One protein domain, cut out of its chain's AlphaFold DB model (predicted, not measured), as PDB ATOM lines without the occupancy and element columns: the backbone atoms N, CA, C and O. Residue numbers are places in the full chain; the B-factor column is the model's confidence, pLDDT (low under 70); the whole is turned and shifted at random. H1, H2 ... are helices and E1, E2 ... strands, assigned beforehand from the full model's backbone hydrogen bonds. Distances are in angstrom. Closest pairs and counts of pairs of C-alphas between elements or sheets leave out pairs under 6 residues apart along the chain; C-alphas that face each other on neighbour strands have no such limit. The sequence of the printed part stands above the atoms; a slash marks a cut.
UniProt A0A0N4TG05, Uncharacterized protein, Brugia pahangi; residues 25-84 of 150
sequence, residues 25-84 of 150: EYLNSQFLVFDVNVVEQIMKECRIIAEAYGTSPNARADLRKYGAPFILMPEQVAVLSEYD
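What this domain is: This is residues 25 to 84 of the 150 residues of an uncharacterized protein of Brugia pahangi (UniProt A0A0N4TG05). A small antiparallel sheet of three short strands, E1, E2 and E3, has two helices, H1 and H2, that each graze it with their first residues, and a long loop, residues 46 to 69, that pairs briefly with E3 and then swings wide. The far part of this loop and the end of H2 lie at opposite ends of the longest axis. The printed part has 60 residues, with named elements in the order E1, E2, H1, E3, H2; the sheet's order is E1, E2, E3. The class is mixed, helices and strands, with under half of the residues in named elements. The whole is compact, with a radius of gyration of the C-alphas of 10.8 A, and rounded, spanning 29 by 26 by 20 A.

Where its parts are: E1, residues 25 to 27, begins at C-alpha 25 (96.163, 76.918, 95.953) and is 6.3 A long. E2, residues 30 to 33, measures 10.0 A, and H1, residues 36 to 45, 14.0 A. E3, residues 70 to 72, measures 6.7 A. H2, residues 74 to 82, measures 12.8 A and ends at C-alpha 82 (103.538, 61.979, 89.723).

How they stand to each other: E1 and E2 form a hairpin, with N 25 and O 32 2.9 A apart, within hydrogen-bond range. E2 and E3 are antiparallel at 128 degrees, with N 33 and O 70 within range at 2.8 A. Residues 51 to 52 pair antiparallel with residues 70 to 71 of E3. H1 only grazes the sheet, with residues 36 to 39; the closest C-alphas of E2 and H1, Val 33 and Val 39, are 7.1 A apart. H2 only grazes it too, with residues 74 to 77; the closest C-alphas of E2 and H2, Phe 31 and Pro 74, are 7.1 A apart. H1 and H2 are only just apart, at 8.5 A. In both helices every O i to N i+4 pair is within hydrogen-bond range.

The domain as a whole: The C-alphas farthest apart, Asn 58 and Asp 84, are 30.6 A apart. The printed part has no cut; the link from H1 to E3 is long, the other links tight. Model confidence is under 70 at residues 56 to 64, 66 and 83 to 84.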
ATOM      1  N   GLU A  25      97.517  76.367  95.920       88.00
ATOM      2  CA  GLU A  25      96.163  76.918  95.953       88.00
ATOM      3  C   GLU A  25      95.634  77.100  94.529       88.00
ATOM      4  O   GLU A  25      96.375  77.482  93.628       88.00
ATOM      5  N   TYR A  26      94.350  76.818  94.306       88.19
ATOM      6  CA  TYR A  26      93.709  77.022  93.008       88.19
ATOM      7  C   TYR A  26      92.773  78.227  93.083       88.19
ATOM      8  O   TYR A  26      91.715  78.153  93.707       88.19
ATOM      9  N   LEU A  27      93.169  79.341  92.464       85.31
ATOM     10  CA  LEU A  27      92.433  80.609  92.476       85.31
ATOM     11  C   LEU A  27      92.360  81.174  91.055       85.31
ATOM     12  O   LEU A  27      93.348  81.151  90.329       85.31
ATOM     13  N   ASN A  28      91.197  81.695  90.649       85.56
ATOM     14  CA  ASN A  28      90.986  82.306  89.324       85.56
ATOM     15  C   ASN A  28      91.471  81.435  88.147       85.56
ATOM     16  O   ASN A  28      92.068  81.932  87.192       85.56
ATOM     17  N   SER A  29      91.228  80.126  88.227       84.75
ATOM     18  CA  SER A  29      91.679  79.135  87.241       84.75
ATOM     19  C   SER A  29      93.200  78.973  87.108       84.75
ATOM     20  O   SER A  29      93.670  78.417  86.117       84.75
ATOM     21  N   GLN A  30      93.969  79.416  88.103       88.56
ATOM     22  CA  GLN A  30      95.427  79.319  88.154       88.56
ATOM     23  C   GLN A  30      95.870  78.534  89.389       88.56
ATOM     24  O   GLN A  30      95.220  78.575  90.434       88.56
ATOM     25  N   PHE A  31      96.993  77.830  89.269       89.25
ATOM     26  CA  PHE A  31      97.636  77.147  90.386       89.25
ATOM     27  C   PHE A  31      98.717  78.045  90.967       89.25
ATOM     28  O   PHE A  31      99.628  78.443  90.247       89.25
ATOM     29  N   LEU A  32      98.610  78.360  92.251       89.75
ATOM     30  CA  LEU A  32      99.453  79.323  92.941       89.75
ATOM     31  C   LEU A  32     100.250  78.653  94.055       89.75
ATOM     32  O   LEU A  32      99.728  77.829  94.806       89.75
ATOM     33  N   VAL A  33     101.507  79.060  94.189       88.81
ATOM     34  CA  VAL A  33     102.402  78.668  95.278       88.81
ATOM     35  C   VAL A  33     102.900  79.926  95.974       88.81
ATOM     36  O   VAL A  33     103.408  80.846  95.331       88.81
ATOM     37  N   PHE A  34     102.749  79.974  97.295       88.19
ATOM     38  CA  PHE A  34     103.084  81.156  98.094       88.19
ATOM     39  C   PHE A  34     104.460  81.080  98.770       88.19
ATOM     40  O   PHE A  34     104.971  82.101  99.223       88.19
ATOM     41  N   ASP A  35     105.073  79.897  98.838       85.50
ATOM     42  CA  ASP A  35     106.374  79.708  99.484       85.50
ATOM     43  C   ASP A  35     107.513  79.723  98.456       85.50
ATOM     44  O   ASP A  35     107.610  78.857  97.584       85.50
ATOM     45  N   VAL A  36     108.399  80.712  98.586       84.31
ATOM     46  CA  VAL A  36     109.567  80.901  97.714       84.31
ATOM     47  C   VAL A  36     110.548  79.730  97.825       84.31
ATOM     48  O   VAL A  36     111.114  79.321  96.815       84.31
ATOM     49  N   ASN A  37     110.739  79.161  99.020       84.25
ATOM     50  CA  ASN A  37     111.689  78.062  99.231       84.25
ATOM     51  C   ASN A  37     111.220  76.795  98.518       84.25
ATOM     52  O   ASN A  37     112.008  76.085  97.895       84.25
ATOM     53  N   VAL A  38     109.912  76.548  98.580       83.12
ATOM     54  CA  VAL A  38     109.269  75.420  97.910       83.12
ATOM     55  C   VAL A  38     109.355  75.577  96.393       83.12
ATOM     56  O   VAL A  38     109.687  74.626  95.690       83.12
ATOM     57  N   VAL A  39     109.131  76.786  95.877       84.06
ATOM     58  CA  VAL A  39     109.294  77.063  94.445       84.06
ATOM     59  C   VAL A  39     110.749  76.911  94.005       84.06
ATOM     60  O   VAL A  39     110.998  76.275  92.982       84.06
ATOM     61  N   GLU A  40     111.721  77.406  94.777       84.12
ATOM     62  CA  GLU A  40     113.146  77.171  94.505       84.12
ATOM     63  C   GLU A  40     113.470  75.678  94.422       84.12
ATOM     64  O   GLU A  40     114.218  75.259  93.534       84.12
ATOM     65  N   GLN A  41     112.914  74.881  95.336       82.00
ATOM     66  CA  GLN A  41     113.110  73.439  95.363       82.00
ATOM     67  C   GLN A  41     112.522  72.783  94.110       82.00
ATOM     68  O   GLN A  41     113.237  72.091  93.393       82.00
ATOM     69  N   ILE A  42     111.263  73.073  93.781       82.62
ATOM     70  CA  ILE A  42     110.579  72.540  92.593       82.62
ATOM     71  C   ILE A  42     111.310  72.933  91.297       82.62
ATOM     72  O   ILE A  42     111.448  72.118  90.381       82.62
ATOM     73  N   MET A  43     111.822  74.164  91.209       82.88
ATOM     74  CA  MET A  43     112.573  74.624  90.039       82.88
ATOM     75  C   MET A  43     113.918  73.902  89.885       82.88
ATOM     76  O   MET A  43     114.314  73.576  88.764       82.88
ATOM     77  N   LYS A  44     114.618  73.627  90.993       82.00
ATOM     78  CA  LYS A  44     115.909  72.917  90.987       82.00
ATOM     79  C   LYS A  44     115.744  71.411  90.775       82.00
ATOM     80  O   LYS A  44     116.478  70.826  89.983       82.00
ATOM     81  N   GLU A  45     114.795  70.797  91.472       78.88
ATOM     82  CA  GLU A  45     114.636  69.342  91.562       78.88
ATOM     83  C   GLU A  45     113.744  68.787  90.449       78.88
ATOM     84  O   GLU A  45     114.119  67.825  89.783       78.88
ATOM     85  N   CYS A  46     112.598  69.421  90.187       75.12
ATOM     86  CA  CYS A  46     111.622  68.945  89.202       75.12
ATOM     87  C   CYS A  46     111.797  69.593  87.819       75.12
ATOM     88  O   CYS A  46     111.044  69.281  86.899       75.12
ATOM     89  N   ARG A  47     112.765  70.514  87.657       80.31
ATOM     90  CA  ARG A  47     112.978  71.320  86.433       80.31
ATOM     91  C   ARG A  47     111.702  72.015  85.936       80.31
ATOM     92  O   ARG A  47     111.551  72.284  84.742       80.31
ATOM     93  N   ILE A  48     110.783  72.297  86.852       83.56
ATOM     94  CA  ILE A  48     109.546  73.021  86.577       83.56
ATOM     95  C   ILE A  48     109.873  74.512  86.518       83.56
ATOM     96  O   ILE A  48     110.714  75.003  87.262       83.56
ATOM     97  N   ILE A  49     109.219  75.241  85.620       82.12
ATOM     98  CA  ILE A  49     109.373  76.692  85.512       82.12
ATOM     99  C   ILE A  49     108.163  77.316  86.194       82.12
ATOM    100  O   ILE A  49     107.064  77.234  85.656       82.12
ATOM    101  N   ALA A  50     108.367  77.910  87.365       82.25
ATOM    102  CA  ALA A  50     107.333  78.692  88.027       82.25
ATOM    103  C   ALA A  50     107.374  80.137  87.519       82.25
ATOM    104  O   ALA A  50     108.451  80.719  87.384       82.25
ATOM    105  N   GLU A  51     106.212  80.715  87.236       84.81
ATOM    106  CA  GLU A  51     106.086  82.100  86.777       84.81
ATOM    107  C   GLU A  51     105.679  82.996  87.942       84.81
ATOM    108  O   GLU A  51     104.859  82.608  88.760       84.81
ATOM    109  N   ALA A  52     106.220  84.204  88.060       83.69
ATOM    110  CA  ALA A  52     105.744  85.122  89.091       83.69
ATOM    111  C   ALA A  52     104.413  85.759  88.670       83.69
ATOM    112  O   ALA A  52     104.254  86.192  87.522       83.69
ATOM    113  N   TYR A  53     103.461  85.849  89.599       81.06
ATOM    114  CA  TYR A  53     102.158  86.439  89.317       81.06
ATOM    115  C   TYR A  53     102.287  87.900  88.859       81.06
ATOM    116  O   TYR A  53     103.013  88.695  89.452       81.06
ATOM    117  N   GLY A  54     101.577  88.262  87.786       76.69
ATOM    118  CA  GLY A  54     101.590  89.622  87.233       76.69
ATOM    119  C   GLY A  54     102.840  89.983  86.419       76.69
ATOM    120  O   GLY A  54     102.992  91.141  86.033       76.69
ATOM    121  N   THR A  55     103.724  89.022  86.131       73.31
ATOM    122  CA  THR A  55     104.891  89.243  85.266       73.31
ATOM    123  C   THR A  55     104.613  88.835  83.823       73.31
ATOM    124  O   THR A  55     103.788  87.966  83.549       73.31
ATOM    125  N   SER A  56     105.276  89.493  82.868       64.56
ATOM    126  CA  SER A  56     105.158  89.103  81.461       64.56
ATOM    127  C   SER A  56     105.894  87.777  81.216       64.56
ATOM    128  O   SER A  56     107.032  87.660  81.680       64.56
ATOM    129  N   PRO A  57     105.362  86.857  80.392       62.22
ATOM    130  CA  PRO A  57     105.975  85.546  80.121       62.22
ATOM    131  C   PRO A  57     107.373  85.614  79.474       62.22
ATOM    132  O   PRO A  57     108.095  84.623  79.426       62.22
ATOM    133  N   ASN A  58     107.790  86.790  78.993       61.50
ATOM    134  CA  ASN A  58     109.119  87.012  78.417       61.50
ATOM    135  C   ASN A  58     110.221  87.267  79.458       61.50
ATOM    136  O   ASN A  58     111.402  87.251  79.109       61.50
ATOM    137  N   ALA A  59     109.870  87.509  80.721       62.03
ATOM    138  CA  ALA A  59     110.839  87.666  81.794       62.03
ATOM    139  C   ALA A  59     110.952  86.339  82.544       62.03
ATOM    140  O   ALA A  59     110.000  85.900  83.182       62.03
ATOM    141  N   ARG A  60     112.126  85.694  82.487       57.59
ATOM    142  CA  ARG A  60     112.407  84.544  83.358       57.59
ATOM    143  C   ARG A  60     112.151  84.976  84.801       57.59
ATOM    144  O   ARG A  60     112.720  85.981  85.232       57.59
ATOM    145  N   ALA A  61     111.287  84.244  85.501       61.22
ATOM    146  CA  ALA A  61     110.948  84.513  86.888       61.22
ATOM    147  C   ALA A  61     112.212  84.382  87.742       61.22
ATOM    148  O   ALA A  61     112.657  83.295  88.103       61.22
ATOM    149  N   ASP A  62     112.849  85.516  87.994       65.56
ATOM    150  CA  ASP A  62     113.952  85.611  88.926       65.56
ATOM    151  C   ASP A  62     113.316  85.648  90.318       65.56
ATOM    152  O   ASP A  62     112.738  86.664  90.710       65.56
ATOM    153  N   LEU A  63     113.361  84.524  91.039       66.94
ATOM    154  CA  LEU A  63     112.708  84.357  92.350       66.94
ATOM    155  C   LEU A  63     113.157  85.410  93.375       66.94
ATOM    156  O   LEU A  63     112.453  85.695  94.335       66.94
ATOM    157  N   ARG A  64     114.333  86.014  93.159       66.38
ATOM    158  CA  ARG A  64     114.863  87.100  93.992       66.38
ATOM    159  C   ARG A  64     114.271  88.471  93.676       66.38
ATOM    160  O   ARG A  64     114.359  89.363  94.512       66.38
ATOM    161  N   LYS A  65     113.726  88.668  92.473       73.81
ATOM    162  CA  LYS A  65     113.145  89.948  92.032       73.81
ATOM    163  C   LYS A  65     111.639  89.988  92.218       73.81
ATOM    164  O   LYS A  65     111.089  91.061  92.441       73.81
ATOM    165  N   TYR A  66     110.991  88.834  92.121       69.75
ATOM    166  CA  TYR A  66     109.548  88.720  92.207       69.75
ATOM    167  C   TYR A  66     109.152  87.962  93.469       69.75
ATOM    168  O   TYR A  66     109.599  86.841  93.698       69.75
ATOM    169  N   GLY A  67     108.325  88.602  94.295       72.81
ATOM    170  CA  GLY A  67     107.719  87.962  95.456       72.81
ATOM    171  C   GLY A  67     106.596  87.007  95.053       72.81
ATOM    172  O   GLY A  67     106.072  87.076  93.943       72.81
ATOM    173  N   ALA A  68     106.216  86.133  95.982       81.44
ATOM    174  CA  ALA A  68     105.034  85.290  95.862       81.44
ATOM    175  C   ALA A  68     103.750  86.115  95.588       81.44
ATOM    176  O   ALA A  68     103.664  87.265  96.029       81.44
ATOM    177  N   PRO A  69     102.723  85.532  94.938       86.62
ATOM    178  CA  PRO A  69     102.618  84.125  94.541       86.62
ATOM    179  C   PRO A  69     103.249  83.795  93.181       86.62
ATOM    180  O   PRO A  69     103.377  84.644  92.301       86.62
ATOM    181  N   PHE A  70     103.585  82.518  93.007       87.50
ATOM    182  CA  PHE A  70     104.068  81.954  91.750       87.50
ATOM    183  C   PHE A  70     102.998  81.075  91.106       87.50
ATOM    184  O   PHE A  70     102.358  80.281  91.788       87.50
ATOM    185  N   ILE A  71     102.821  81.210  89.798       88.19
ATOM    186  CA  ILE A  71     101.884  80.471  88.968       88.19
ATOM    187  C   ILE A  71     102.570  79.217  88.419       88.19
ATOM    188  O   ILE A  71     103.688  79.276  87.901       88.19
ATOM    189  N   LEU A  72     101.861  78.093  88.495       87.62
ATOM    190  CA  LEU A  72     102.205  76.844  87.825       87.62
ATOM    191  C   LEU A  72     101.191  76.532  86.723       87.62
ATOM    192  O   LEU A  72      99.982  76.737  86.875       87.62
ATOM    193  N   MET A  73     101.685  75.981  85.620       87.56
ATOM    194  CA  MET A  73     100.833  75.444  84.565       87.56
ATOM    195  C   MET A  73     100.176  74.132  85.007       87.56
ATOM    196  O   MET A  73     100.798  73.352  85.734       87.56
ATOM    197  N   PRO A  74      98.942  73.838  84.559       84.94
ATOM    198  CA  PRO A  74      98.245  72.601  84.915       84.94
ATOM    199  C   PRO A  74      99.072  71.336  84.641       84.94
ATOM    200  O   PRO A  74      99.067  70.400  85.440       84.94
ATOM    201  N   GLU A  75      99.834  71.322  83.546       85.06
ATOM    202  CA  GLU A  75     100.727  70.224  83.175       85.06
ATOM    203  C   GLU A  75     101.860  70.040  84.190       85.06
ATOM    204  O   GLU A  75     102.239  68.913  84.491       85.06
ATOM    205  N   GLN A  76     102.381  71.131  84.757       85.75
ATOM    206  CA  GLN A  76     103.433  71.087  85.775       85.75
ATOM    207  C   GLN A  76     102.891  70.568  87.109       85.75
ATOM    208  O   GLN A  76     103.563  69.805  87.796       85.75
ATOM    209  N   VAL A  77     101.655  70.933  87.460       82.62
ATOM    210  CA  VAL A  77     100.989  70.424  88.666       82.62
ATOM    211  C   VAL A  77     100.695  68.928  88.548       82.62
ATOM    212  O   VAL A  77     100.858  68.194  89.519       82.62
ATOM    213  N   ALA A  78     100.331  68.449  87.355       81.31
ATOM    214  CA  ALA A  78     100.181  67.016  87.103       81.31
ATOM    215  C   ALA A  78     101.504  66.260  87.309       81.31
ATOM    216  O   ALA A  78     101.512  65.202  87.931       81.31
ATOM    217  N   VAL A  79     102.618  66.842  86.862       81.31
ATOM    218  CA  VAL A  79     103.963  66.286  87.065       81.31
ATOM    219  C   VAL A  79     104.332  66.241  88.554       81.31
ATOM    220  O   VAL A  79     104.842  65.230  89.023       81.31
ATOM    221  N   LEU A  80     104.013  67.278  89.337       78.75
ATOM    222  CA  LEU A  80     104.224  67.264  90.795       78.75
ATOM    223  C   LEU A  80     103.437  66.150  91.501       78.75
ATOM    224  O   LEU A  80     103.930  65.577  92.469       78.75
ATOM    225  N   SER A  81     102.244  65.820  90.996       73.81
ATOM    226  CA  SER A  81     101.444  64.700  91.504       73.81
ATOM    227  C   SER A  81     102.040  63.330  91.171       73.81
ATOM    228  O   SER A  81     101.722  62.371  91.865       73.81
ATOM    229  N   GLU A  82     102.852  63.219  90.118       70.81
ATOM    230  CA  GLU A  82     103.538  61.979  89.723       70.81
ATOM    231  C   GLU A  82     104.838  61.766  90.518       70.81
ATOM    232  O   GLU A  82     105.248  60.631  90.740       70.81
ATOM    233  N   TYR A  83     105.447  62.847  91.016       65.62
ATOM    234  CA  TYR A  83     106.631  62.808  91.884       65.62
ATOM    235  C   TYR A  83     106.328  62.471  93.359       65.62
ATOM    236  O   TYR A  83     107.207  62.630  94.205       65.62
ATOM    237  N   ASP A  84     105.104  62.033  93.684       59.72
ATOM    238  CA  ASP A  84     104.647  61.740  95.056       59.72
ATOM    239  C   ASP A  84     104.876  62.901  96.046       59.72
ATOM    240  O   ASP A  84     104.970  62.711  97.260       59.72
TER     241      ASP A  84